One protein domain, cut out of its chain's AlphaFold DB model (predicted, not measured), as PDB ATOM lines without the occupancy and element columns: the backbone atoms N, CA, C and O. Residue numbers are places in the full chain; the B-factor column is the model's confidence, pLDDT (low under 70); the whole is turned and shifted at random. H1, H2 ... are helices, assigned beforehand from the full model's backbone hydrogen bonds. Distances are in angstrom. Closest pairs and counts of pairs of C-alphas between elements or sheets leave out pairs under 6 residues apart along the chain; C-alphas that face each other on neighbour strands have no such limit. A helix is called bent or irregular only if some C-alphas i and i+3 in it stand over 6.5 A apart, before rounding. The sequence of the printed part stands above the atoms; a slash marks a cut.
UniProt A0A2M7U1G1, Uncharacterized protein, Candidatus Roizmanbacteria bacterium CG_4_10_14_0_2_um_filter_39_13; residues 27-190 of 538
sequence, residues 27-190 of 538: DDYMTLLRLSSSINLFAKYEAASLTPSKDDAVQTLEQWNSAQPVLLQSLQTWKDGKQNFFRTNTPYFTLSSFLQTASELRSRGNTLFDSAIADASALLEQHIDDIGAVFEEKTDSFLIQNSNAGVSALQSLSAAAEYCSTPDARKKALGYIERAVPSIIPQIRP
ATOM      1  N   ASP A  27     -42.796   4.385 -14.768       77.00
ATOM      2  CA  ASP A  27     -42.443   5.601 -15.506       77.00
ATOM      3  C   ASP A  27     -41.621   6.602 -14.673       77.00
ATOM      4  O   ASP A  27     -40.649   7.185 -15.166       77.00
ATOM      5  N   ASP A  28     -41.954   6.764 -13.393       77.38
ATOM      6  CA  ASP A  28     -41.241   7.641 -12.461       77.38
ATOM      7  C   ASP A  28     -39.851   7.071 -12.142       77.38
ATOM      8  O   ASP A  28     -38.843   7.782 -12.178       77.38
ATOM      9  N   TYR A  29     -39.769   5.758 -11.914       74.62
ATOM     10  CA  TYR A  29     -38.499   5.058 -11.713       74.62
ATOM     11  C   TYR A  29     -37.586   5.168 -12.943       74.62
ATOM     12  O   TYR A  29     -36.402   5.493 -12.819       74.62
ATOM     13  N   MET A  30     -38.138   4.959 -14.140       77.12
ATOM     14  CA  MET A  30     -37.405   5.100 -15.398       77.12
ATOM     15  C   MET A  30     -36.955   6.542 -15.650       77.12
ATOM     16  O   MET A  30     -35.883   6.755 -16.219       77.12
ATOM     17  N   THR A  31     -37.724   7.533 -15.197       81.00
ATOM     18  CA  THR A  31     -37.342   8.949 -15.278       81.00
ATOM     19  C   THR A  31     -36.109   9.244 -14.418       81.00
ATOM     20  O   THR A  31     -35.145   9.832 -14.915       81.00
ATOM     21  N   LEU A  32     -36.076   8.763 -13.171       77.19
ATOM     22  CA  LEU A  32     -34.905   8.910 -12.295       77.19
ATOM     23  C   LEU A  32     -33.683   8.134 -12.813       77.19
ATOM     24  O   LEU A  32     -32.559   8.634 -12.747       77.19
ATOM     25  N   LEU A  33     -33.889   6.938 -13.374       77.19
ATOM     26  CA  LEU A  33     -32.818   6.141 -13.977       77.19
ATOM     27  C   LEU A  33     -32.165   6.826 -15.179       77.19
ATOM     28  O   LEU A  33     -30.945   6.740 -15.336       77.19
ATOM     29  N   ARG A  34     -32.951   7.497 -16.033       80.62
ATOM     30  CA  ARG A  34     -32.417   8.259 -17.171       80.62
ATOM     31  C   ARG A  34     -31.505   9.374 -16.676       80.62
ATOM     32  O   ARG A  34     -30.340   9.384 -17.062       80.62
ATOM     33  N   LEU A  35     -31.989  10.196 -15.738       80.31
ATOM     34  CA  LEU A  35     -31.189  11.260 -15.128       80.31
ATOM     35  C   LEU A  35     -29.895  10.709 -14.505       80.31
ATOM     36  O   LEU A  35     -28.816  11.229 -14.773       80.31
ATOM     37  N   SER A  36     -29.978   9.624 -13.728       76.50
ATOM     38  CA  SER A  36     -28.795   8.972 -13.146       76.50
ATOM     39  C   SER A  36     -27.807   8.489 -14.214       76.50
ATOM     40  O   SER A  36     -26.597   8.656 -14.065       76.50
ATOM     41  N   SER A  37     -28.304   7.937 -15.323       77.88
ATOM     42  CA  SER A  37     -27.466   7.489 -16.440       77.88
ATOM     43  C   SER A  37     -26.734   8.654 -17.108       77.88
ATOM     44  O   SER A  37     -25.546   8.525 -17.406       77.88
ATOM     45  N   SER A  38     -27.399   9.798 -17.286       79.50
ATOM     46  CA  SER A  38     -26.759  11.013 -17.794       79.50
ATOM     47  C   SER A  38     -25.733  11.583 -16.816       79.50
ATOM     48  O   SER A  38     -24.627  11.900 -17.235       79.50
ATOM     49  N   ILE A  39     -26.017  11.623 -15.512       75.69
ATOM     50  CA  ILE A  39     -25.029  12.043 -14.500       75.69
ATOM     51  C   ILE A  39     -23.771  11.158 -14.568       75.69
ATOM     52  O   ILE A  39     -22.652  11.662 -14.631       75.69
ATOM     53  N   ASN A  40     -23.946   9.836 -14.662       73.44
ATOM     54  CA  ASN A  40     -22.832   8.890 -14.778       73.44
ATOM     55  C   ASN A  40     -22.018   9.065 -16.071       73.44
ATOM     56  O   ASN A  40     -20.815   8.805 -16.081       73.44
ATOM     57  N   LEU A  41     -22.646   9.488 -17.172       75.12
ATOM     58  CA  LEU A  41     -21.934   9.829 -18.405       75.12
ATOM     59  C   LEU A  41     -21.017  11.045 -18.196       75.12
ATOM     60  O   LEU A  41     -19.873  11.036 -18.643       75.12
ATOM     61  N   PHE A  42     -21.481  12.053 -17.460       71.44
ATOM     62  CA  PHE A  42     -20.688  13.238 -17.131       71.44
ATOM     63  C   PHE A  42     -19.528  12.935 -16.181       71.44
ATOM     64  O   PHE A  42     -18.420  13.405 -16.431       71.44
ATOM     65  N   ALA A  43     -19.727  12.066 -15.187       63.44
ATOM     66  CA  ALA A  43     -18.635  11.571 -14.344       63.44
ATOM     67  C   ALA A  43     -17.542  10.849 -15.164       63.44
ATOM     68  O   ALA A  43     -16.353  10.946 -14.864       63.44
ATOM     69  N   LYS A  44     -17.907  10.160 -16.258       67.69
ATOM     70  CA  LYS A  44     -16.924   9.557 -17.179       67.69
ATOM     71  C   LYS A  44     -16.157  10.600 -17.987       67.69
ATOM     72  O   LYS A  44     -14.949  10.446 -18.159       67.69
ATOM     73  N   TYR A  45     -16.827  11.647 -18.477       65.50
ATOM     74  CA  TYR A  45     -16.140  12.776 -19.116       65.50
ATOM     75  C   TYR A  45     -15.156  13.433 -18.148       65.50
ATOM     76  O   TYR A  45     -14.023  13.725 -18.522       65.50
ATOM     77  N   GLU A  46     -15.557  13.590 -16.888       57.56
ATOM     78  CA  GLU A  46     -14.717  14.137 -15.832       57.56
ATOM     79  C   GLU A  46     -13.463  13.289 -15.583       57.56
ATOM     80  O   GLU A  46     -12.351  13.817 -15.653       57.56
ATOM     81  N   ALA A  47     -13.631  11.977 -15.381       53.38
ATOM     82  CA  ALA A  47     -12.531  11.036 -15.173       53.38
ATOM     83  C   ALA A  47     -11.548  11.011 -16.358       53.38
ATOM     84  O   ALA A  47     -10.347  10.830 -16.172       53.38
ATOM     85  N   ALA A  48     -12.047  11.240 -17.575       54.53
ATOM     86  CA  ALA A  48     -11.242  11.331 -18.790       54.53
ATOM     87  C   ALA A  48     -10.664  12.736 -19.056       54.53
ATOM     88  O   ALA A  48      -9.972  12.922 -20.053       54.53
ATOM     89  N   SER A  49     -10.933  13.730 -18.197       56.75
ATOM     90  CA  SER A  49     -10.571  15.142 -18.419       56.75
ATOM     91  C   SER A  49     -11.090  15.709 -19.750       56.75
ATOM     92  O   SER A  49     -10.447  16.543 -20.383       56.75
ATOM     93  N   LEU A  50     -12.267  15.255 -20.179       59.00
ATOM     94  CA  LEU A  50     -12.925  15.673 -21.412       59.00
ATOM     95  C   LEU A  50     -14.046  16.675 -21.124       59.00
ATOM     96  O   LEU A  50     -14.716  16.618 -20.091       59.00
ATOM     97  N   THR A  51     -14.286  17.574 -22.078       66.75
ATOM     98  CA  THR A  51     -15.458  18.453 -22.060       66.75
ATOM     99  C   THR A  51     -16.654  17.702 -22.658       66.75
ATOM    100  O   THR A  51     -16.547  17.222 -23.789       66.75
ATOM    101  N   PRO A  52     -17.790  17.601 -21.946       70.31
ATOM    102  CA  PRO A  52     -19.010  17.002 -22.485       70.31
ATOM    103  C   PRO A  52     -19.484  17.729 -23.745       70.31
ATOM    104  O   PRO A  52     -19.317  18.949 -23.863       70.31
ATOM    105  N   SER A  53     -20.109  17.009 -24.681       78.62
ATOM    106  CA  SER A  53     -20.675  17.660 -25.861       78.62
ATOM    107  C   SER A  53     -21.857  18.558 -25.473       78.62
ATOM    108  O   SER A  53     -22.525  18.357 -24.454       78.62
ATOM    109  N   LYS A  54     -22.139  19.570 -26.303       79.75
ATOM    110  CA  LYS A  54     -23.301  20.446 -26.100       79.75
ATOM    111  C   LYS A  54     -24.612  19.652 -26.094       79.75
ATOM    112  O   LYS A  54     -25.499  19.972 -25.309       79.75
ATOM    113  N   ASP A  55     -24.713  18.627 -26.936       81.31
ATOM    114  CA  ASP A  55     -25.915  17.804 -27.066       81.31
ATOM    115  C   ASP A  55     -26.136  16.942 -25.814       81.31
ATOM    116  O   ASP A  55     -27.248  16.913 -25.289       81.31
ATOM    117  N   ASP A  56     -25.072  16.355 -25.250       80.25
ATOM    118  CA  ASP A  56     -25.150  15.603 -23.987       80.25
ATOM    119  C   ASP A  56     -25.572  16.503 -22.814       80.25
ATOM    120  O   ASP A  56     -26.333  16.095 -21.931       80.25
ATOM    121  N   ALA A  57     -25.097  17.754 -22.801       77.19
ATOM    122  CA  ALA A  57     -25.431  18.728 -21.764       77.19
ATOM    123  C   ALA A  57     -26.896  19.172 -21.840       77.19
ATOM    124  O   ALA A  57     -27.579  19.218 -20.815       77.19
ATOM    125  N   VAL A  58     -27.404  19.428 -23.048       82.62
ATOM    126  CA  VAL A  58     -28.822  19.740 -23.276       82.62
ATOM    127  C   VAL A  58     -29.703  18.551 -22.898       82.62
ATOM    128  O   VAL A  58     -30.659  18.724 -22.146       82.62
ATOM    129  N   GLN A  59     -29.347  17.338 -23.331       84.94
ATOM    130  CA  GLN A  59     -30.098  16.127 -23.002       84.94
ATOM    131  C   GLN A  59     -30.171  15.893 -21.486       84.94
ATOM    132  O   GLN A  59     -31.219  15.526 -20.956       84.94
ATOM    133  N   THR A  60     -29.076  16.135 -20.766       81.31
ATOM    134  CA  THR A  60     -29.037  15.997 -19.302       81.31
ATOM    135  C   THR A  60     -29.930  17.030 -18.613       81.31
ATOM    136  O   THR A  60     -30.630  16.697 -17.657       81.31
ATOM    137  N   LEU A  61     -29.972  18.265 -19.120       81.56
ATOM    138  CA  LEU A  61     -30.864  19.303 -18.602       81.56
ATOM    139  C   LEU A  61     -32.347  18.970 -18.848       81.56
ATOM    140  O   LEU A  61     -33.181  19.167 -17.965       81.56
ATOM    141  N   GLU A  62     -32.691  18.420 -20.013       85.50
ATOM    142  CA  GLU A  62     -34.051  17.945 -20.307       85.50
ATOM    143  C   GLU A  62     -34.481  16.811 -19.366       85.50
ATOM    144  O   GLU A  62     -35.616  16.789 -18.871       85.50
ATOM    145  N   GLN A  63     -33.562  15.889 -19.070       85.81
ATOM    146  CA  GLN A  63     -33.801  14.820 -18.107       85.81
ATOM    147  C   GLN A  63     -33.947  15.347 -16.677       85.81
ATOM    148  O   GLN A  63     -34.823  14.867 -15.959       85.81
ATOM    149  N   TRP A  64     -33.159  16.350 -16.272       84.06
ATOM    150  CA  TRP A  64     -33.324  17.027 -14.983       84.06
ATOM    151  C   TRP A  64     -34.722  17.638 -14.849       84.06
ATOM    152  O   TRP A  64     -35.438  17.338 -13.893       84.06
ATOM    153  N   ASN A  65     -35.151  18.419 -15.843       84.62
ATOM    154  CA  ASN A  65     -36.465  19.064 -15.841       84.62
ATOM    155  C   ASN A  65     -37.610  18.041 -15.760       84.62
ATOM    156  O   ASN A  65     -38.615  18.275 -15.092       84.62
ATOM    157  N   SER A  66     -37.445  16.887 -16.412       84.88
ATOM    158  CA  SER A  66     -38.421  15.792 -16.369       84.88
ATOM    159  C   SER A  66     -38.425  15.057 -15.023       84.88
ATOM    160  O   SER A  66     -39.470  14.598 -14.570       84.88
ATOM    161  N   ALA A  67     -37.267  14.951 -14.370       83.38
ATOM    162  CA  ALA A  67     -37.101  14.262 -13.094       83.38
ATOM    163  C   ALA A  67     -37.478  15.117 -11.877       83.38
ATOM    164  O   ALA A  67     -37.815  14.558 -10.837       83.38
ATOM    165  N   GLN A  68     -37.454  16.448 -11.976       82.38
ATOM    166  CA  GLN A  68     -37.705  17.346 -10.844       82.38
ATOM    167  C   GLN A  68     -39.061  17.102 -10.141       82.38
ATOM    168  O   GLN A  68     -39.061  16.987  -8.911       82.38
ATOM    169  N   PRO A  69     -40.207  16.948 -10.843       81.94
ATOM    170  CA  PRO A  69     -41.487  16.655 -10.188       81.94
ATOM    171  C   PRO A  69     -41.488  15.288  -9.494       81.94
ATOM    172  O   PRO A  69     -42.038  15.142  -8.402       81.94
ATOM    173  N   VAL A  70     -40.824  14.303 -10.106       81.31
ATOM    174  CA  VAL A  70     -40.699  12.936  -9.585       81.31
ATOM    175  C   VAL A  70     -39.833  12.926  -8.326       81.31
ATOM    176  O   VAL A  70     -40.193  12.289  -7.336       81.31
ATOM    177  N   LEU A  71     -38.721  13.668  -8.323       77.25
ATOM    178  CA  LEU A  71     -37.862  13.857  -7.154       77.25
ATOM    179  C   LEU A  71     -38.649  14.501  -6.012       77.25
ATOM    180  O   LEU A  71     -38.690  13.936  -4.926       77.25
ATOM    181  N   LEU A  72     -39.340  15.615  -6.267       77.38
ATOM    182  CA  LEU A  72     -40.193  16.302  -5.289       77.38
ATOM    183  C   LEU A  72     -41.233  15.373  -4.653       77.38
ATOM    184  O   LEU A  72     -41.353  15.302  -3.430       77.38
ATOM    185  N   GLN A  73     -41.964  14.625  -5.480       76.25
ATOM    186  CA  GLN A  73     -42.949  13.662  -5.002       76.25
ATOM    187  C   GLN A  73     -42.285  12.563  -4.169       76.25
ATOM    188  O   GLN A  73     -42.764  12.229  -3.085       76.25
ATOM    189  N   SER A  74     -41.159  12.025  -4.631       72.88
ATOM    190  CA  SER A  74     -40.450  10.950  -3.938       72.88
ATOM    191  C   SER A  74     -39.893  11.404  -2.583       72.88
ATOM    192  O   SER A  74     -40.016  10.676  -1.601       72.88
ATOM    193  N   LEU A  75     -39.357  12.626  -2.503       70.94
ATOM    194  CA  LEU A  75     -38.890  13.266  -1.268       70.94
ATOM    195  C   LEU A  75     -40.035  13.435  -0.256       70.94
ATOM    196  O   LEU A  75     -39.897  13.085   0.917       70.94
ATOM    197  N   GLN A  76     -41.204  13.886  -0.722       68.19
ATOM    198  CA  GLN A  76     -42.396  14.025   0.115       68.19
ATOM    199  C   GLN A  76     -42.924  12.667   0.609       68.19
ATOM    200  O   GLN A  76     -43.333  12.536   1.761       68.19
ATOM    201  N   THR A  77     -42.899  11.644  -0.245       65.81
ATOM    202  CA  THR A  77     -43.372  10.291   0.104       65.81
ATOM    203  C   THR A  77     -42.438   9.606   1.103       65.81
ATOM    204  O   THR A  77     -42.882   8.844   1.963       65.81
ATOM    205  N   TRP A  78     -41.141   9.898   1.007       62.75
ATOM    206  CA  TRP A  78     -40.132   9.424   1.942       62.75
ATOM    207  C   TRP A  78     -40.298  10.041   3.334       62.75
ATOM    208  O   TRP A  78     -40.283   9.308   4.322       62.75
ATOM    209  N   LYS A  79     -40.567  11.353   3.414       58.38
ATOM    210  CA  LYS A  79     -40.870  12.062   4.672       58.38
ATOM    211  C   LYS A  79     -42.026  11.426   5.456       58.38
ATOM    212  O   LYS A  79     -42.005  11.396   6.682       58.38
ATOM    213  N   ASP A  80     -43.015  10.880   4.754       59.34
ATOM    214  CA  ASP A  80     -44.179  10.223   5.355       59.34
ATOM    215  C   ASP A  80     -43.886   8.811   5.911       59.34
ATOM    216  O   ASP A  80     -44.804   8.150   6.404       59.34
ATOM    217  N   GLY A  81     -42.648   8.308   5.805       53.69
ATOM    218  CA  GLY A  81     -42.256   6.978   6.294       53.69
ATOM    219  C   GLY A  81     -42.842   5.815   5.485       53.69
ATOM    220  O   GLY A  81     -42.883   4.684   5.964       53.69
ATOM    221  N   LYS A  82     -43.330   6.077   4.265       49.56
ATOM    222  CA  LYS A  82     -44.104   5.112   3.463       49.56
ATOM    223  C   LYS A  82     -43.269   4.231   2.526       49.56
ATOM    224  O   LYS A  82     -43.855   3.369   1.874       49.56
ATOM    225  N   GLN A  83     -41.947   4.424   2.406       52.25
ATOM    226  CA  GLN A  83     -41.114   3.661   1.457       52.25
ATOM    227  C   GLN A  83     -39.695   3.344   1.963       52.25
ATOM    228  O   GLN A  83     -38.964   4.230   2.401       52.25
ATOM    229  N   ASN A  84     -39.279   2.081   1.797       47.66
ATOM    230  CA  ASN A  84     -37.892   1.618   1.917       47.66
ATOM    231  C   ASN A  84     -37.219   1.670   0.532       47.66
ATOM    232  O   ASN A  84     -37.501   0.827  -0.319       47.66
ATOM    233  N   PHE A  85     -36.330   2.634   0.281       49.91
ATOM    234  CA  PHE A  85     -35.600   2.709  -0.994       49.91
ATOM    235  C   PHE A  85     -34.357   1.795  -1.016       49.91
ATOM    236  O   PHE A  85     -33.585   1.738  -0.056       49.91
ATOM    237  N   PHE A  86     -34.136   1.101  -2.139       39.56
ATOM    238  CA  PHE A  86     -32.960   0.255  -2.388       39.56
ATOM    239  C   PHE A  86     -31.744   1.029  -2.944       39.56
ATOM    240  O   PHE A  86     -31.880   1.949  -3.749       39.56
ATOM    241  N   ARG A  87     -30.561   0.542  -2.529       45.75
ATOM    242  CA  ARG A  87     -29.156   0.651  -3.001       45.75
ATOM    243  C   ARG A  87     -28.634   1.850  -3.805       45.75
ATOM    244  O   ARG A  87     -27.547   2.295  -3.467       45.75
ATOM    245  N   THR A  88     -29.307   2.355  -4.834       40.69
ATOM    246  CA  THR A  88     -28.664   3.287  -5.792       40.69
ATOM    247  C   THR A  88     -29.566   4.389  -6.348       40.69
ATOM    248  O   THR A  88     -29.066   5.277  -7.027       40.69
ATOM    249  N   ASN A  89     -30.869   4.375  -6.043       50.78
ATOM    250  CA  ASN A  89     -31.852   5.310  -6.614       50.78
ATOM    251  C   ASN A  89     -32.686   5.979  -5.513       50.78
ATOM    252  O   ASN A  89     -33.917   5.987  -5.571       50.78
ATOM    253  N   THR A  90     -32.035   6.489  -4.464       63.56
ATOM    254  CA  THR A  90     -32.743   7.359  -3.522       63.56
ATOM    255  C   THR A  90     -32.873   8.750  -4.157       63.56
ATOM    256  O   THR A  90     -31.915   9.228  -4.769       63.56
ATOM    257  N   PRO A  91     -34.023   9.429  -4.020       68.62
ATOM    258  CA  PRO A  91     -34.211  10.784  -4.550       68.62
ATOM    259  C   PRO A  91     -33.114  11.750  -4.091       68.62
ATOM    260  O   PRO A  91     -32.646  12.581  -4.863       68.62
ATOM    261  N   TYR A  92     -32.646  11.579  -2.853       71.56
ATOM    262  CA  TYR A  92     -31.549  12.342  -2.270       71.56
ATOM    263  C   TYR A  92     -30.199  12.063  -2.927       71.56
ATOM    264  O   TYR A  92     -29.492  13.014  -3.240       71.56
ATOM    265  N   PHE A  93     -29.865  10.797  -3.198       70.69
ATOM    266  CA  PHE A  93     -28.632  10.448  -3.905       70.69
ATOM    267  C   PHE A  93     -28.624  10.996  -5.332       70.69
ATOM    268  O   PHE A  93     -27.625  11.561  -5.773       70.69
ATOM    269  N   THR A  94     -29.740  10.871  -6.056       75.25
ATOM    270  CA  THR A  94     -29.870  11.427  -7.409       75.25
ATOM    271  C   THR A  94     -29.760  12.952  -7.391       75.25
ATOM    272  O   THR A  94     -29.043  13.517  -8.214       75.25
ATOM    273  N   LEU A  95     -30.403  13.615  -6.423       78.69
ATOM    274  CA  LEU A  95     -30.333  15.064  -6.237       78.69
ATOM    275  C   LEU A  95     -28.914  15.539  -5.888       78.69
ATOM    276  O   LEU A  95     -28.428  16.497  -6.484       78.69
ATOM    277  N   SER A  96     -28.233  14.868  -4.955       75.00
ATOM    278  CA  SER A  96     -26.873  15.234  -4.547       75.00
ATOM    279  C   SER A  96     -25.849  14.970  -5.644       75.00
ATOM    280  O   SER A  96     -24.989  15.813  -5.874       75.00
ATOM    281  N   SER A  97     -25.975  13.848  -6.360       75.94
ATOM    282  CA  SER A  97     -25.097  13.520  -7.492       75.94
ATOM    283  C   SER A  97     -25.271  14.525  -8.629       75.94
ATOM    284  O   SER A  97     -24.289  14.991  -9.196       75.94
ATOM    285  N   PHE A  98     -26.515  14.925  -8.925       82.12
ATOM    286  CA  PHE A  98     -26.782  15.987  -9.894       82.12
ATOM    287  C   PHE A  98     -26.130  17.308  -9.476       82.12
ATOM    288  O   PHE A  98     -25.432  17.929 -10.275       82.12
ATOM    289  N   LEU A  99     -26.344  17.729  -8.224       80.44
ATOM    290  CA  LEU A  99     -25.842  19.001  -7.712       80.44
ATOM    291  C   LEU A  99     -24.309  19.063  -7.733       80.44
ATOM    292  O   LEU A  99     -23.758  20.094  -8.120       80.44
ATOM    293  N   GLN A 100     -23.639  17.964  -7.377       76.94
ATOM    294  CA  GLN A 100     -22.187  17.830  -7.463       76.94
ATOM    295  C   GLN A 100     -21.702  17.977  -8.911       76.94
ATOM    296  O   GLN A 100     -20.989  18.928  -9.229       76.94
ATOM    297  N   THR A 101     -22.162  17.102  -9.812       73.38
ATOM    298  CA  THR A 101     -21.718  17.092 -11.213       73.38
ATOM    299  C   THR A 101     -22.007  18.417 -11.921       73.38
ATOM    300  O   THR A 101     -21.163  18.947 -12.641       73.38
ATOM    301  N   ALA A 102     -23.186  19.006 -11.705       76.94
ATOM    302  CA  ALA A 102     -23.535  20.294 -12.296       76.94
ATOM    303  C   ALA A 102     -22.645  21.436 -11.765       76.94
ATOM    304  O   ALA A 102     -22.222  22.300 -12.538       76.94
ATOM    305  N   SER A 103     -22.317  21.430 -10.468       75.81
ATOM    306  CA  SER A 103     -21.446  22.440  -9.850       75.81
ATOM    307  C   SER A 103     -19.993  22.333 -10.323       75.81
ATOM    308  O   SER A 103     -19.352  23.359 -10.555       75.81
ATOM    309  N   GLU A 104     -19.487  21.119 -10.539       69.88
ATOM    310  CA  GLU A 104     -18.160  20.875 -11.120       69.88
ATOM    311  C   GLU A 104     -18.081  21.361 -12.576       69.88
ATOM    312  O   GLU A 104     -17.123  22.020 -12.978       69.88
ATOM    313  N   LEU A 105     -19.113  21.124 -13.388       67.44
ATOM    314  CA  LEU A 105     -19.163  21.664 -14.753       67.44
ATOM    315  C   LEU A 105     -19.188  23.195 -14.755       67.44
ATOM    316  O   LEU A 105     -18.514  23.832 -15.571       67.44
ATOM    317  N   ARG A 106     -19.926  23.791 -13.815       75.62
ATOM    318  CA  ARG A 106     -19.956  25.241 -13.615       75.62
ATOM    319  C   ARG A 106     -18.586  25.798 -13.237       75.62
ATOM    320  O   ARG A 106     -18.208  26.847 -13.759       75.62
ATOM    321  N   SER A 107     -17.816  25.106 -12.392       66.31
ATOM    322  CA  SER A 107     -16.454  25.527 -12.020       66.31
ATOM    323  C   SER A 107     -15.497  25.552 -13.223       66.31
ATOM    324  O   SER A 107     -14.578  26.371 -13.266       66.31
ATOM    325  N   ARG A 108     -15.779  24.735 -14.247       65.00
ATOM    326  CA  ARG A 108     -15.092  24.702 -15.551       65.00
ATOM    327  C   ARG A 108     -15.658  25.696 -16.577       65.00
ATOM    328  O   ARG A 108     -15.311  25.634 -17.751       65.00
ATOM    329  N   GLY A 109     -16.529  26.614 -16.152       67.94
ATOM    330  CA  GLY A 109     -17.096  27.672 -16.992       67.94
ATOM    331  C   GLY A 109     -18.382  27.296 -17.733       67.94
ATOM    332  O   GLY A 109     -18.878  28.105 -18.518       67.94
ATOM    333  N   ASN A 110     -18.959  26.110 -17.495       71.81
ATOM    334  CA  ASN A 110     -20.233  25.725 -18.100       71.81
ATOM    335  C   ASN A 110     -21.420  26.268 -17.287       71.81
ATOM    336  O   ASN A 110     -21.820  25.697 -16.276       71.81
ATOM    337  N   THR A 111     -22.021  27.356 -17.758       81.31
ATOM    338  CA  THR A 111     -23.147  28.027 -17.085       81.31
ATOM    339  C   THR A 111     -24.521  27.454 -17.443       81.31
ATOM    340  O   THR A 111     -25.537  27.935 -16.941       81.31
ATOM    341  N   LEU A 112     -24.594  26.413 -18.286       80.31
ATOM    342  CA  LEU A 112     -25.862  25.844 -18.764       80.31
ATOM    343  C   LEU A 112     -26.752  25.332 -17.618       80.31
ATOM    344  O   LEU A 112     -27.976  25.359 -17.723       80.31
ATOM    345  N   PHE A 113     -26.135  24.892 -16.521       82.88
ATOM    346  CA  PHE A 113     -26.820  24.291 -15.381       82.88
ATOM    347  C   PHE A 113     -27.125  25.274 -14.243       82.88
ATOM    348  O   PHE A 113     -27.687  24.846 -13.242       82.88
ATOM    349  N   ASP A 114     -26.816  26.572 -14.364       84.31
ATOM    350  CA  ASP A 114     -26.937  27.533 -13.250       84.31
ATOM    351  C   ASP A 114     -28.340  27.547 -12.611       84.31
ATOM    352  O   ASP A 114     -28.468  27.510 -11.386       84.31
ATOM    353  N   SER A 115     -29.399  27.544 -13.430       83.88
ATOM    354  CA  SER A 115     -30.784  27.488 -12.933       83.88
ATOM    355  C   SER A 115     -31.089  26.157 -12.247       83.88
ATOM    356  O   SER A 115     -31.698  26.133 -11.184       83.88
ATOM    357  N   ALA A 116     -30.635  25.050 -12.833       83.31
ATOM    358  CA  ALA A 116     -30.881  23.719 -12.298       83.31
ATOM    359  C   ALA A 116     -30.131  23.478 -10.976       83.31
ATOM    360  O   ALA A 116     -30.663  22.838 -10.075       83.31
ATOM    361  N   ILE A 117     -28.927  24.041 -10.828       84.00
ATOM    362  CA  ILE A 117     -28.160  24.052  -9.574       84.00
ATOM    363  C   ILE A 117     -28.928  24.815  -8.493       84.00
ATOM    364  O   ILE A 117     -29.035  24.326  -7.370       84.00
ATOM    365  N   ALA A 118     -29.481  25.988  -8.818       86.06
ATOM    366  CA  ALA A 118     -30.267  26.773  -7.868       86.06
ATOM    367  C   ALA A 118     -31.516  26.009  -7.401       86.06
ATOM    368  O   ALA A 118     -31.783  25.940  -6.198       86.06
ATOM    369  N   ASP A 119     -32.230  25.370  -8.330       83.94
ATOM    370  CA  ASP A 119     -33.408  24.557  -8.024       83.94
ATOM    371  C   ASP A 119     -33.050  23.338  -7.160       83.94
ATOM    372  O   ASP A 119     -33.684  23.085  -6.135       83.94
ATOM    373  N   ALA A 120     -32.002  22.601  -7.538       84.19
ATOM    374  CA  ALA A 120     -31.520  21.441  -6.794       84.19
ATOM    375  C   ALA A 120     -31.044  21.817  -5.383       84.19
ATOM    376  O   ALA A 120     -31.372  21.133  -4.413       84.19
ATOM    377  N   SER A 121     -30.325  22.936  -5.258       84.69
ATOM    378  CA  SER A 121     -29.914  23.513  -3.979       84.69
ATOM    379  C   SER A 121     -31.127  23.823  -3.109       84.69
ATOM    380  O   SER A 121     -31.166  23.385  -1.966       84.69
ATOM    381  N   ALA A 122     -32.122  24.548  -3.623       87.06
ATOM    382  CA  ALA A 122     -33.305  24.930  -2.851       87.06
ATOM    383  C   ALA A 122     -34.098  23.709  -2.354       87.06
ATOM    384  O   ALA A 122     -34.526  23.671  -1.199       87.06
ATOM    385  N   LEU A 123     -34.234  22.685  -3.204       83.88
ATOM    386  CA  LEU A 123     -34.846  21.407  -2.833       83.88
ATOM    387  C   LEU A 123     -34.079  20.716  -1.706       83.88
ATOM    388  O   LEU A 123     -34.680  20.242  -0.743       83.88
ATOM    389  N   LEU A 124     -32.750  20.676  -1.803       83.81
ATOM    390  CA  LEU A 124     -31.917  20.059  -0.782       83.81
ATOM    391  C   LEU A 124     -32.033  20.812   0.551       83.81
ATOM    392  O   LEU A 124     -32.246  20.177   1.581       83.81
ATOM    393  N   GLU A 125     -31.998  22.151   0.519       88.94
ATOM    394  CA  GLU A 125     -32.150  23.025   1.692       88.94
ATOM    395  C   GLU A 125     -33.453  22.770   2.458       88.94
ATOM    396  O   GLU A 125     -33.441  22.689   3.689       88.94
ATOM    397  N   GLN A 126     -34.566  22.591   1.741       87.50
ATOM    398  CA  GLN A 126     -35.879  22.328   2.335       87.50
ATOM    399  C   GLN A 126     -35.917  21.024   3.147       87.50
ATOM    400  O   GLN A 126     -36.696  20.910   4.096       87.50
ATOM    401  N   HIS A 127     -35.076  20.052   2.792       84.19
ATOM    402  CA  HIS A 127     -35.120  18.700   3.338       84.19
ATOM    403  C   HIS A 127     -33.932  18.335   4.238       84.19
ATOM    404  O   HIS A 127     -33.867  17.198   4.696       84.19
ATOM    405  N   ILE A 128     -33.024  19.268   4.556       85.44
ATOM    406  CA  ILE A 128     -31.828  18.988   5.378       85.44
ATOM    407  C   ILE A 128     -32.168  18.300   6.708       85.44
ATOM    408  O   ILE A 128     -31.456  17.384   7.104       85.44
ATOM    409  N   ASP A 129     -33.240  18.710   7.394       85.25
ATOM    410  CA  ASP A 129     -33.639  18.077   8.663       85.25
ATOM    411  C   ASP A 129     -34.139  16.652   8.481       85.25
ATOM    412  O   ASP A 129     -33.806  15.782   9.280       85.25
ATOM    413  N   ASP A 130     -34.923  16.411   7.429       80.31
ATOM    414  CA  ASP A 130     -35.459  15.083   7.151       80.31
ATOM    415  C   ASP A 130     -34.292  14.122   6.818       80.31
ATOM    416  O   ASP A 130     -34.219  13.010   7.341       80.31
ATOM    417  N   ILE A 131     -33.324  14.587   6.014       78.69
ATOM    418  CA  ILE A 131     -32.088  13.853   5.694       78.69
ATOM    419  C   ILE A 131     -31.262  13.605   6.958       78.69
ATOM    420  O   ILE A 131     -30.805  12.486   7.192       78.69
ATOM    421  N   GLY A 132     -31.073  14.646   7.769       79.38
ATOM    422  CA  GLY A 132     -30.305  14.602   9.007       79.38
ATOM    423  C   GLY A 132     -30.875  13.613  10.019       79.38
ATOM    424  O   GLY A 132     -30.119  12.828  10.582       79.38
ATOM    425  N   ALA A 133     -32.197  13.583  10.186       79.31
ATOM    426  CA  ALA A 133     -32.874  12.645  11.077       79.31
ATOM    427  C   ALA A 133     -32.669  11.186  10.646       79.31
ATOM    428  O   ALA A 133     -32.358  10.337  11.480       79.31
ATOM    429  N   VAL A 134     -32.781  10.889   9.344       74.12
ATOM    430  CA  VAL A 134     -32.506   9.530   8.848       74.12
ATOM    431  C   VAL A 134     -31.036   9.176   8.986       74.12
ATOM    432  O   VAL A 134     -30.712   8.050   9.358       74.12
ATOM    433  N   PHE A 135     -30.142  10.124   8.724       75.75
ATOM    434  CA  PHE A 135     -28.724   9.902   8.941       75.75
ATOM    435  C   PHE A 135     -28.429   9.570  10.411       75.75
ATOM    436  O   PHE A 135     -27.799   8.548  10.670       75.75
ATOM    437  N   GLU A 136     -28.929  10.349  11.371       76.06
ATOM    438  CA  GLU A 136     -28.745  10.102  12.809       76.06
ATOM    439  C   GLU A 136     -29.334   8.746  13.237       76.06
ATOM    440  O   GLU A 136     -28.630   7.946  13.853       76.06
ATOM    441  N   GLU A 137     -30.562   8.420  12.811       72.62
ATOM    442  CA  GLU A 137     -31.205   7.126  13.093       72.62
ATOM    443  C   GLU A 137     -30.356   5.940  12.602       72.62
ATOM    444  O   GLU A 137     -30.226   4.921  13.285       72.62
ATOM    445  N   LYS A 138     -29.763   6.058  11.406       69.06
ATOM    446  CA  LYS A 138     -28.930   4.995  10.832       69.06
ATOM    447  C   LYS A 138     -27.508   4.984  11.379       69.06
ATOM    448  O   LYS A 138     -26.897   3.919  11.346       69.06
ATOM    449  N   THR A 139     -27.008   6.102  11.905       64.38
ATOM    450  CA  THR A 139     -25.648   6.224  12.454       64.38
ATOM    451  C   THR A 139     -25.496   5.529  13.806       64.38
ATOM    452  O   THR A 139     -24.454   4.927  14.065       64.38
ATOM    453  N   ASP A 140     -26.545   5.537  14.631       60.22
ATOM    454  CA  ASP A 140     -26.570   4.828  15.920       60.22
ATOM    455  C   ASP A 140     -26.710   3.304  15.764       60.22
ATOM    456  O   ASP A 140     -26.362   2.527  16.658       60.22
ATOM    457  N   SER A 141     -27.186   2.847  14.604       54.31
ATOM    458  CA  SER A 141     -27.184   1.435  14.239       54.31
ATOM    459  C   SER A 141     -25.864   1.078  13.548       54.31
ATOM    460  O   SER A 141     -25.401   1.794  12.668       54.31
ATOM    461  N   PHE A 142     -25.283  -0.082  13.856       49.84
ATOM    462  CA  PHE A 142     -24.103  -0.671  13.185       49.84
ATOM    463  C   PHE A 142     -24.293  -0.910  11.654       49.84
ATOM    464  O   PHE A 142     -23.542  -1.638  11.014       49.84
ATOM    465  N   LEU A 143     -25.342  -0.348  11.046       50.97
ATOM    466  CA  LEU A 143     -25.841  -0.600   9.700       50.97
ATOM    467  C   LEU A 143     -25.589   0.563   8.741       50.97
ATOM    468  O   LEU A 143     -26.241   0.621   7.703       50.97
ATOM    469  N   ILE A 144     -24.670   1.485   9.016       51.91
ATOM    470  CA  ILE A 144     -24.387   2.559   8.058       51.91
ATOM    471  C   ILE A 144     -24.008   1.980   6.673       51.91
ATOM    472  O   ILE A 144     -24.502   2.461   5.661       51.91
ATOM    473  N   GLN A 145     -23.236   0.887   6.613       47.88
ATOM    474  CA  GLN A 145     -22.905   0.205   5.349       47.88
ATOM    475  C   GLN A 145     -23.990  -0.753   4.838       47.88
ATOM    476  O   GLN A 145     -24.103  -0.986   3.637       47.88
ATOM    477  N   ASN A 146     -24.809  -1.310   5.734       50.72
ATOM    478  CA  ASN A 146     -25.879  -2.240   5.356       50.72
ATOM    479  C   ASN A 146     -27.199  -1.526   5.026       50.72
ATOM    480  O   ASN A 146     -28.105  -2.135   4.454       50.72
ATOM    481  N   SER A 147     -27.310  -0.237   5.352       57.78
ATOM    482  CA  SER A 147     -28.445   0.617   5.031       57.78
ATOM    483  C   SER A 147     -28.020   1.666   4.009       57.78
ATOM    484  O   SER A 147     -27.396   2.679   4.303       57.78
ATOM    485  N   ASN A 148     -28.417   1.439   2.763       63.47
ATOM    486  CA  ASN A 148     -28.149   2.362   1.654       63.47
ATOM    487  C   ASN A 148     -28.667   3.780   1.939       63.47
ATOM    488  O   ASN A 148     -28.128   4.756   1.435       63.47
ATOM    489  N   ALA A 149     -29.688   3.882   2.796       63.78
ATOM    490  CA  ALA A 149     -30.233   5.137   3.282       63.78
ATOM    491  C   ALA A 149     -29.214   5.974   4.074       63.78
ATOM    492  O   ALA A 149     -29.169   7.181   3.868       63.78
ATOM    493  N   GLY A 150     -28.383   5.367   4.931       69.19
ATOM    494  CA  GLY A 150     -27.385   6.094   5.724       69.19
ATOM    495  C   GLY A 150     -26.277   6.696   4.856       69.19
ATOM    496  O   GLY A 150     -25.954   7.872   4.998       69.19
ATOM    497  N   VAL A 151     -25.753   5.917   3.900       69.31
ATOM    498  CA  VAL A 151     -24.752   6.395   2.925       69.31
ATOM    499  C   VAL A 151     -25.326   7.505   2.045       69.31
ATOM    500  O   VAL A 151     -24.702   8.556   1.913       69.31
ATOM    501  N   SER A 152     -26.525   7.308   1.481       70.81
ATOM    502  CA  SER A 152     -27.180   8.337   0.665       70.81
ATOM    503  C   SER A 152     -27.434   9.614   1.463       70.81
ATOM    504  O   SER A 152     -27.137  10.698   0.975       70.81
ATOM    505  N   ALA A 153     -27.938   9.503   2.696       75.12
ATOM    506  CA  ALA A 153     -28.199  10.663   3.539       75.12
ATOM    507  C   ALA A 153     -26.910  11.434   3.849       75.12
ATOM    508  O   ALA A 153     -26.888  12.658   3.749       75.12
ATOM    509  N   LEU A 154     -25.812  10.731   4.136       77.06
ATOM    510  CA  LEU A 154     -24.517  11.360   4.359       77.06
ATOM    511  C   LEU A 154     -23.983  12.078   3.109       77.06
ATOM    512  O   LEU A 154     -23.513  13.211   3.210       77.06
ATOM    513  N   GLN A 155     -24.071  11.455   1.931       76.50
ATOM    514  CA  GLN A 155     -23.672  12.086   0.667       76.50
ATOM    515  C   GLN A 155     -24.505  13.341   0.384       76.50
ATOM    516  O   GLN A 155     -23.963  14.367  -0.019       76.50
ATOM    517  N   SER A 156     -25.806  13.300   0.671       79.44
ATOM    518  CA  SER A 156     -26.686  14.455   0.503       79.44
ATOM    519  C   SER A 156     -26.430  15.560   1.526       79.44
ATOM    520  O   SER A 156     -26.446  16.727   1.147       79.44
ATOM    521  N   LEU A 157     -26.118  15.232   2.785       82.31
ATOM    522  CA  LEU A 157     -25.654  16.218   3.768       82.31
ATOM    523  C   LEU A 157     -24.322  16.843   3.343       82.31
ATOM    524  O   LEU A 157     -24.132  18.043   3.507       82.31
ATOM    525  N   SER A 158     -23.416  16.055   2.763       80.31
ATOM    526  CA  SER A 158     -22.142  16.561   2.252       80.31
ATOM    527  C   SER A 158     -22.346  17.521   1.080       80.31
ATOM    528  O   SER A 158     -21.794  18.618   1.090       80.31
ATOM    529  N   ALA A 159     -23.188  17.155   0.109       78.31
ATOM    530  CA  ALA A 159     -23.557  18.037  -0.995       78.31
ATOM    531  C   ALA A 159     -24.272  19.302  -0.495       78.31
ATOM    532  O   ALA A 159     -24.040  20.389  -1.017       78.31
ATOM    533  N   ALA A 160     -25.096  19.187   0.551       83.31
ATOM    534  CA  ALA A 160     -25.760  20.331   1.163       83.31
ATOM    535  C   ALA A 160     -24.771  21.266   1.868       83.31
ATOM    536  O   ALA A 160     -24.904  22.482   1.776       83.31
ATOM    537  N   ALA A 161     -23.763  20.721   2.553       82.56
ATOM    538  CA  ALA A 161     -22.715  21.506   3.201       82.56
ATOM    539  C   ALA A 161     -21.871  22.302   2.190       82.56
ATOM    540  O   ALA A 161     -21.415  23.402   2.502       82.56
ATOM    541  N   GLU A 162     -21.705  21.772   0.980       80.00
ATOM    542  CA  GLU A 162     -20.835  22.341  -0.046       80.00
ATOM    543  C   GLU A 162     -21.569  23.286  -1.007       80.00
ATOM    544  O   GLU A 162     -21.155  24.432  -1.203       80.00
ATOM    545  N   TYR A 163     -22.687  22.825  -1.569       80.88
ATOM    546  CA  TYR A 163     -23.318  23.442  -2.734       80.88
ATOM    547  C   TYR A 163     -24.613  24.199  -2.422       80.88
ATOM    548  O   TYR A 163     -25.110  24.907  -3.300       80.88
ATOM    549  N   CYS A 164     -25.164  24.102  -1.203       83.25
ATOM    550  CA  CYS A 164     -26.347  24.893  -0.862       83.25
ATOM    551  C   CYS A 164     -26.055  26.401  -0.905       83.25
ATOM    552  O   CYS A 164     -25.001  26.887  -0.482       83.25
ATOM    553  N   SER A 165     -27.034  27.153  -1.393       80.94
ATOM    554  CA  SER A 165     -26.952  28.590  -1.638       80.94
ATOM    555  C   SER A 165     -26.889  29.386  -0.335       80.94
ATOM    556  O   SER A 165     -26.208  30.414  -0.264       80.94
ATOM    557  N   THR A 166     -27.569  28.922   0.718       86.25
ATOM    558  CA  THR A 166     -27.626  29.644   1.994       86.25
ATOM    559  C   THR A 166     -26.538  29.191   2.988       86.25
ATOM    560  O   THR A 166     -26.318  27.995   3.194       86.25
ATOM    561  N   PRO A 167     -25.826  30.125   3.660       85.19
ATOM    562  CA  PRO A 167     -24.854  29.779   4.704       85.19
ATOM    563  C   PRO A 167     -25.452  28.978   5.867       85.19
ATOM    564  O   PRO A 167     -24.788  28.090   6.400       85.19
ATOM    565  N   ASP A 168     -26.701  29.266   6.241       87.94
ATOM    566  CA  ASP A 168     -27.387  28.571   7.332       87.94
ATOM    567  C   ASP A 168     -27.666  27.109   6.983       87.94
ATOM    568  O   ASP A 168     -27.410  26.235   7.812       87.94
ATOM    569  N   ALA A 169     -28.109  26.818   5.754       86.19
ATOM    570  CA  ALA A 169     -28.281  25.447   5.285       86.19
ATOM    571  C   ALA A 169     -26.960  24.673   5.295       86.19
ATOM    572  O   ALA A 169     -26.896  23.577   5.854       86.19
ATOM    573  N   ARG A 170     -25.883  25.277   4.774       85.31
ATOM    574  CA  ARG A 170     -24.546  24.664   4.781       85.31
ATOM    575  C   ARG A 170     -24.075  24.336   6.195       85.31
ATOM    576  O   ARG A 170     -23.681  23.206   6.476       85.31
ATOM    577  N   LYS A 171     -24.190  25.298   7.116       86.81
ATOM    578  CA  LYS A 171     -23.840  25.118   8.534       86.81
ATOM    579  C   LYS A 171     -24.681  24.030   9.199       86.81
ATOM    580  O   LYS A 171     -24.179  23.269  10.023       86.81
ATOM    581  N   LYS A 172     -25.964  23.963   8.860       90.50
ATOM    582  CA  LYS A 172     -26.901  22.993   9.418       90.50
ATOM    583  C   LYS A 172     -26.593  21.572   8.960       90.50
ATOM    584  O   LYS A 172     -26.493  20.688   9.807       90.50
ATOM    585  N   ALA A 173     -26.383  21.370   7.658       87.25
ATOM    586  CA  ALA A 173     -25.969  20.088   7.099       87.25
ATOM    587  C   ALA A 173     -24.646  19.616   7.714       87.25
ATOM    588  O   ALA A 173     -24.547  18.488   8.195       87.25
ATOM    589  N   LEU A 174     -23.669  20.520   7.813       85.56
ATOM    590  CA  LEU A 174     -22.387  20.238   8.444       85.56
ATOM    591  C   LEU A 174     -22.521  19.841   9.917       85.56
ATOM    592  O   LEU A 174     -21.865  18.907  10.362       85.56
ATOM    593  N   GLY A 175     -23.420  20.490  10.661       87.50
ATOM    594  CA  GLY A 175     -23.699  20.143  12.051       87.50
ATOM    595  C   GLY A 175     -24.197  18.705  12.239       87.50
ATOM    596  O   GLY A 175     -23.860  18.091  13.250       87.50
ATOM    597  N   TYR A 176     -24.971  18.154  11.293       87.00
ATOM    598  CA  TYR A 176     -25.356  16.734  11.311       87.00
ATOM    599  C   TYR A 176     -24.141  15.822  11.086       87.00
ATOM    600  O   TYR A 176     -23.958  14.856  11.825       87.00
ATOM    601  N   ILE A 177     -23.275  16.155  10.120       84.00
ATOM    602  CA  ILE A 177     -22.052  15.383   9.840       84.00
ATOM    603  C   ILE A 177     -21.117  15.401  11.060       84.00
ATOM    604  O   ILE A 177     -20.633  14.352  11.476       84.00
ATOM    605  N   GLU A 178     -20.907  16.567  11.680       86.44
ATOM    606  CA  GLU A 178     -20.047  16.728  12.862       86.44
ATOM    607  C   GLU A 178     -20.481  15.863  14.044       86.44
ATOM    608  O   GLU A 178     -19.639  15.239  14.690       86.44
ATOM    609  N   ARG A 179     -21.787  15.796  14.327       84.88
ATOM    610  CA  ARG A 179     -22.312  14.971  15.427       84.88
ATOM    611  C   ARG A 179     -22.059  13.482  15.213       84.88
ATOM    612  O   ARG A 179     -21.910  12.757  16.192       84.88
ATOM    613  N   ALA A 180     -21.970  13.041  13.961       78.06
ATOM    614  CA  ALA A 180     -21.704  11.652  13.614       78.06
ATOM    615  C   ALA A 180     -20.213  11.288  13.594       78.06
ATOM    616  O   ALA A 180     -19.889  10.100  13.604       78.06
ATOM    617  N   VAL A 181     -19.294  12.263  13.598       80.31
ATOM    618  CA  VAL A 181     -17.837  12.018  13.553       80.31
ATOM    619  C   VAL A 181     -17.371  10.990  14.600       80.31
ATOM    620  O   VAL A 181     -16.683  10.043  14.206       80.31
ATOM    621  N   PRO A 182     -17.771  11.070  15.890       79.00
ATOM    622  CA  PRO A 182     -17.354  10.093  16.900       79.00
ATOM    623  C   PRO A 182     -17.819   8.660  16.612       79.00
ATOM    624  O   PRO A 182     -17.156   7.713  17.031       79.00
ATOM    625  N   SER A 183     -18.932   8.499  15.892       75.06
ATOM    626  CA  SER A 183     -19.480   7.197  15.500       75.06
ATOM    627  C   SER A 183     -18.859   6.679  14.199       75.06
ATOM    628  O   SER A 183     -18.693   5.470  14.050       75.06
ATOM    629  N   ILE A 184     -18.478   7.566  13.273       73.44
ATOM    630  CA  ILE A 184     -17.856   7.217  11.983       73.44
ATOM    631  C   ILE A 184     -16.385   6.815  12.160       73.44
ATOM    632  O   ILE A 184     -15.961   5.793  11.624       73.44
ATOM    633  N   ILE A 185     -15.595   7.593  12.913       75.12
ATOM    634  CA  ILE A 185     -14.136   7.398  13.020       75.12
ATOM    635  C   ILE A 185     -13.752   5.963  13.438       75.12
ATOM    636  O   ILE A 185     -12.894   5.372  12.776       75.12
ATOM    637  N   PRO A 186     -14.358   5.350  14.477       73.88
ATOM    638  CA  PRO A 186     -14.016   3.988  14.886       73.88
ATOM    639  C   PRO A 186     -14.268   2.935  13.804       73.88
ATOM    640  O   PRO A 186     -13.592   1.910  13.802       73.88
ATOM    641  N   GLN A 187     -15.208   3.187  12.889       67.88
ATOM    642  CA  GLN A 187     -15.556   2.273  11.798       67.88
ATOM    643  C   GLN A 187     -14.521   2.315  10.664       67.88
ATOM    644  O   GLN A 187     -14.244   1.291  10.050       67.88
ATOM    645  N   ILE A 188     -13.882   3.469  10.442       66.69
ATOM    646  CA  ILE A 188     -12.802   3.655   9.454       66.69
ATOM    647  C   ILE A 188     -11.460   3.114   9.977       66.69
ATOM    648  O   ILE A 188     -10.603   2.680   9.210       66.69
ATOM    649  N   ARG A 189     -11.268   3.116  11.300       62.88
ATOM    650  CA  ARG A 189      -9.986   2.818  11.954       62.88
ATOM    651  C   ARG A 189      -9.467   1.357  11.907       62.88
ATOM    652  O   ARG A 189      -8.277   1.212  12.183       62.88
ATOM    653  N   PRO A 190     -10.225   0.271  11.621       55.34
ATOM    654  CA  PRO A 190      -9.711  -1.067  11.928       55.34
ATOM    655  C   PRO A 190      -8.761  -1.688  10.884       55.34
ATOM    656  O   PRO A 190      -7.981  -2.543  11.290       55.34
TER     657      PRO A 190
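AT A GLANCE: This is residues 27 to 190 of the 538 residues of an uncharacterized protein of Candidatus Roizmanbacteria bacterium CG_4_10_14_0_2_um_filter_39_13 (UniProt A0A2M7U1G1). H3 and H5 form the core of a helical body; on one side H1, H2a, H3 and H4a make a four-helix up-and-down bundle, each running against the one before it, and on the other side H4b and H6 lie side by side over H5. The printed part has 164 residues with six named helices, H1 to H6 along the chain, and no named strand: all helix. It is compact, with a radius of gyration of the C-alphas of 15.8 A and spans of 45 by 33 by 31 A.

IN THESE COORDINATES: H1, residues 27 to 47, begins at C-alpha 27 (-42.443, 5.601, -15.506) and is 30.4 A long. H2, residues 54 to 79, assigned as one helix by its hydrogen bonds, is bent, C-alphas 66 and 69 being 7.0 A apart; its arms are H2a, 54 to 66, and H2b, 69 to 79. H3 is residues 91 to 107, 24.3 A. H4, residues 111 to 139, likewise assigned as one, is bent, C-alphas 126 and 129 being 7.9 A apart; its arms are H4a, 111 to 126, irregular with C-alphas 112 and 115 7.8 A apart, and H4b, 129 to 139. H5 is residues 148 to 163, 22.1 A. H6, residues 167 to 188, 29.2 A, ends at C-alpha 188 (-12.802, 3.655, 9.454); it is irregular, C-alphas 179 and 182 being 7.1 A apart.

HOW THE PARTS SIT: H1 and H2a form a helical hairpin, closest C-alphas Leu 35 and Gln 63, 5.3 A. H2b touches H3, closest C-alphas Leu 71 and Pro 91, 5.4 A. H3 touches H5, closest C-alphas Ser 96 and Ser 156, 5.1 A. H4b and H6 touch, closest C-alphas Gly 132 and Tyr 176, 5.9 A, at a shallow tilt of 6 degrees. Every O i to N i+4 pair is within hydrogen-bond range in H1, H2a, H2b, H3, H4b and H5; H4a has 10 of 12, H6 14 of 18.

THE WHOLE: The printed part has no cut. The link from H2 to H3, 11 residues, is long. Mean pLDDT of the printed part is 74.0; 48 residues are under 70, among them 76 to 91.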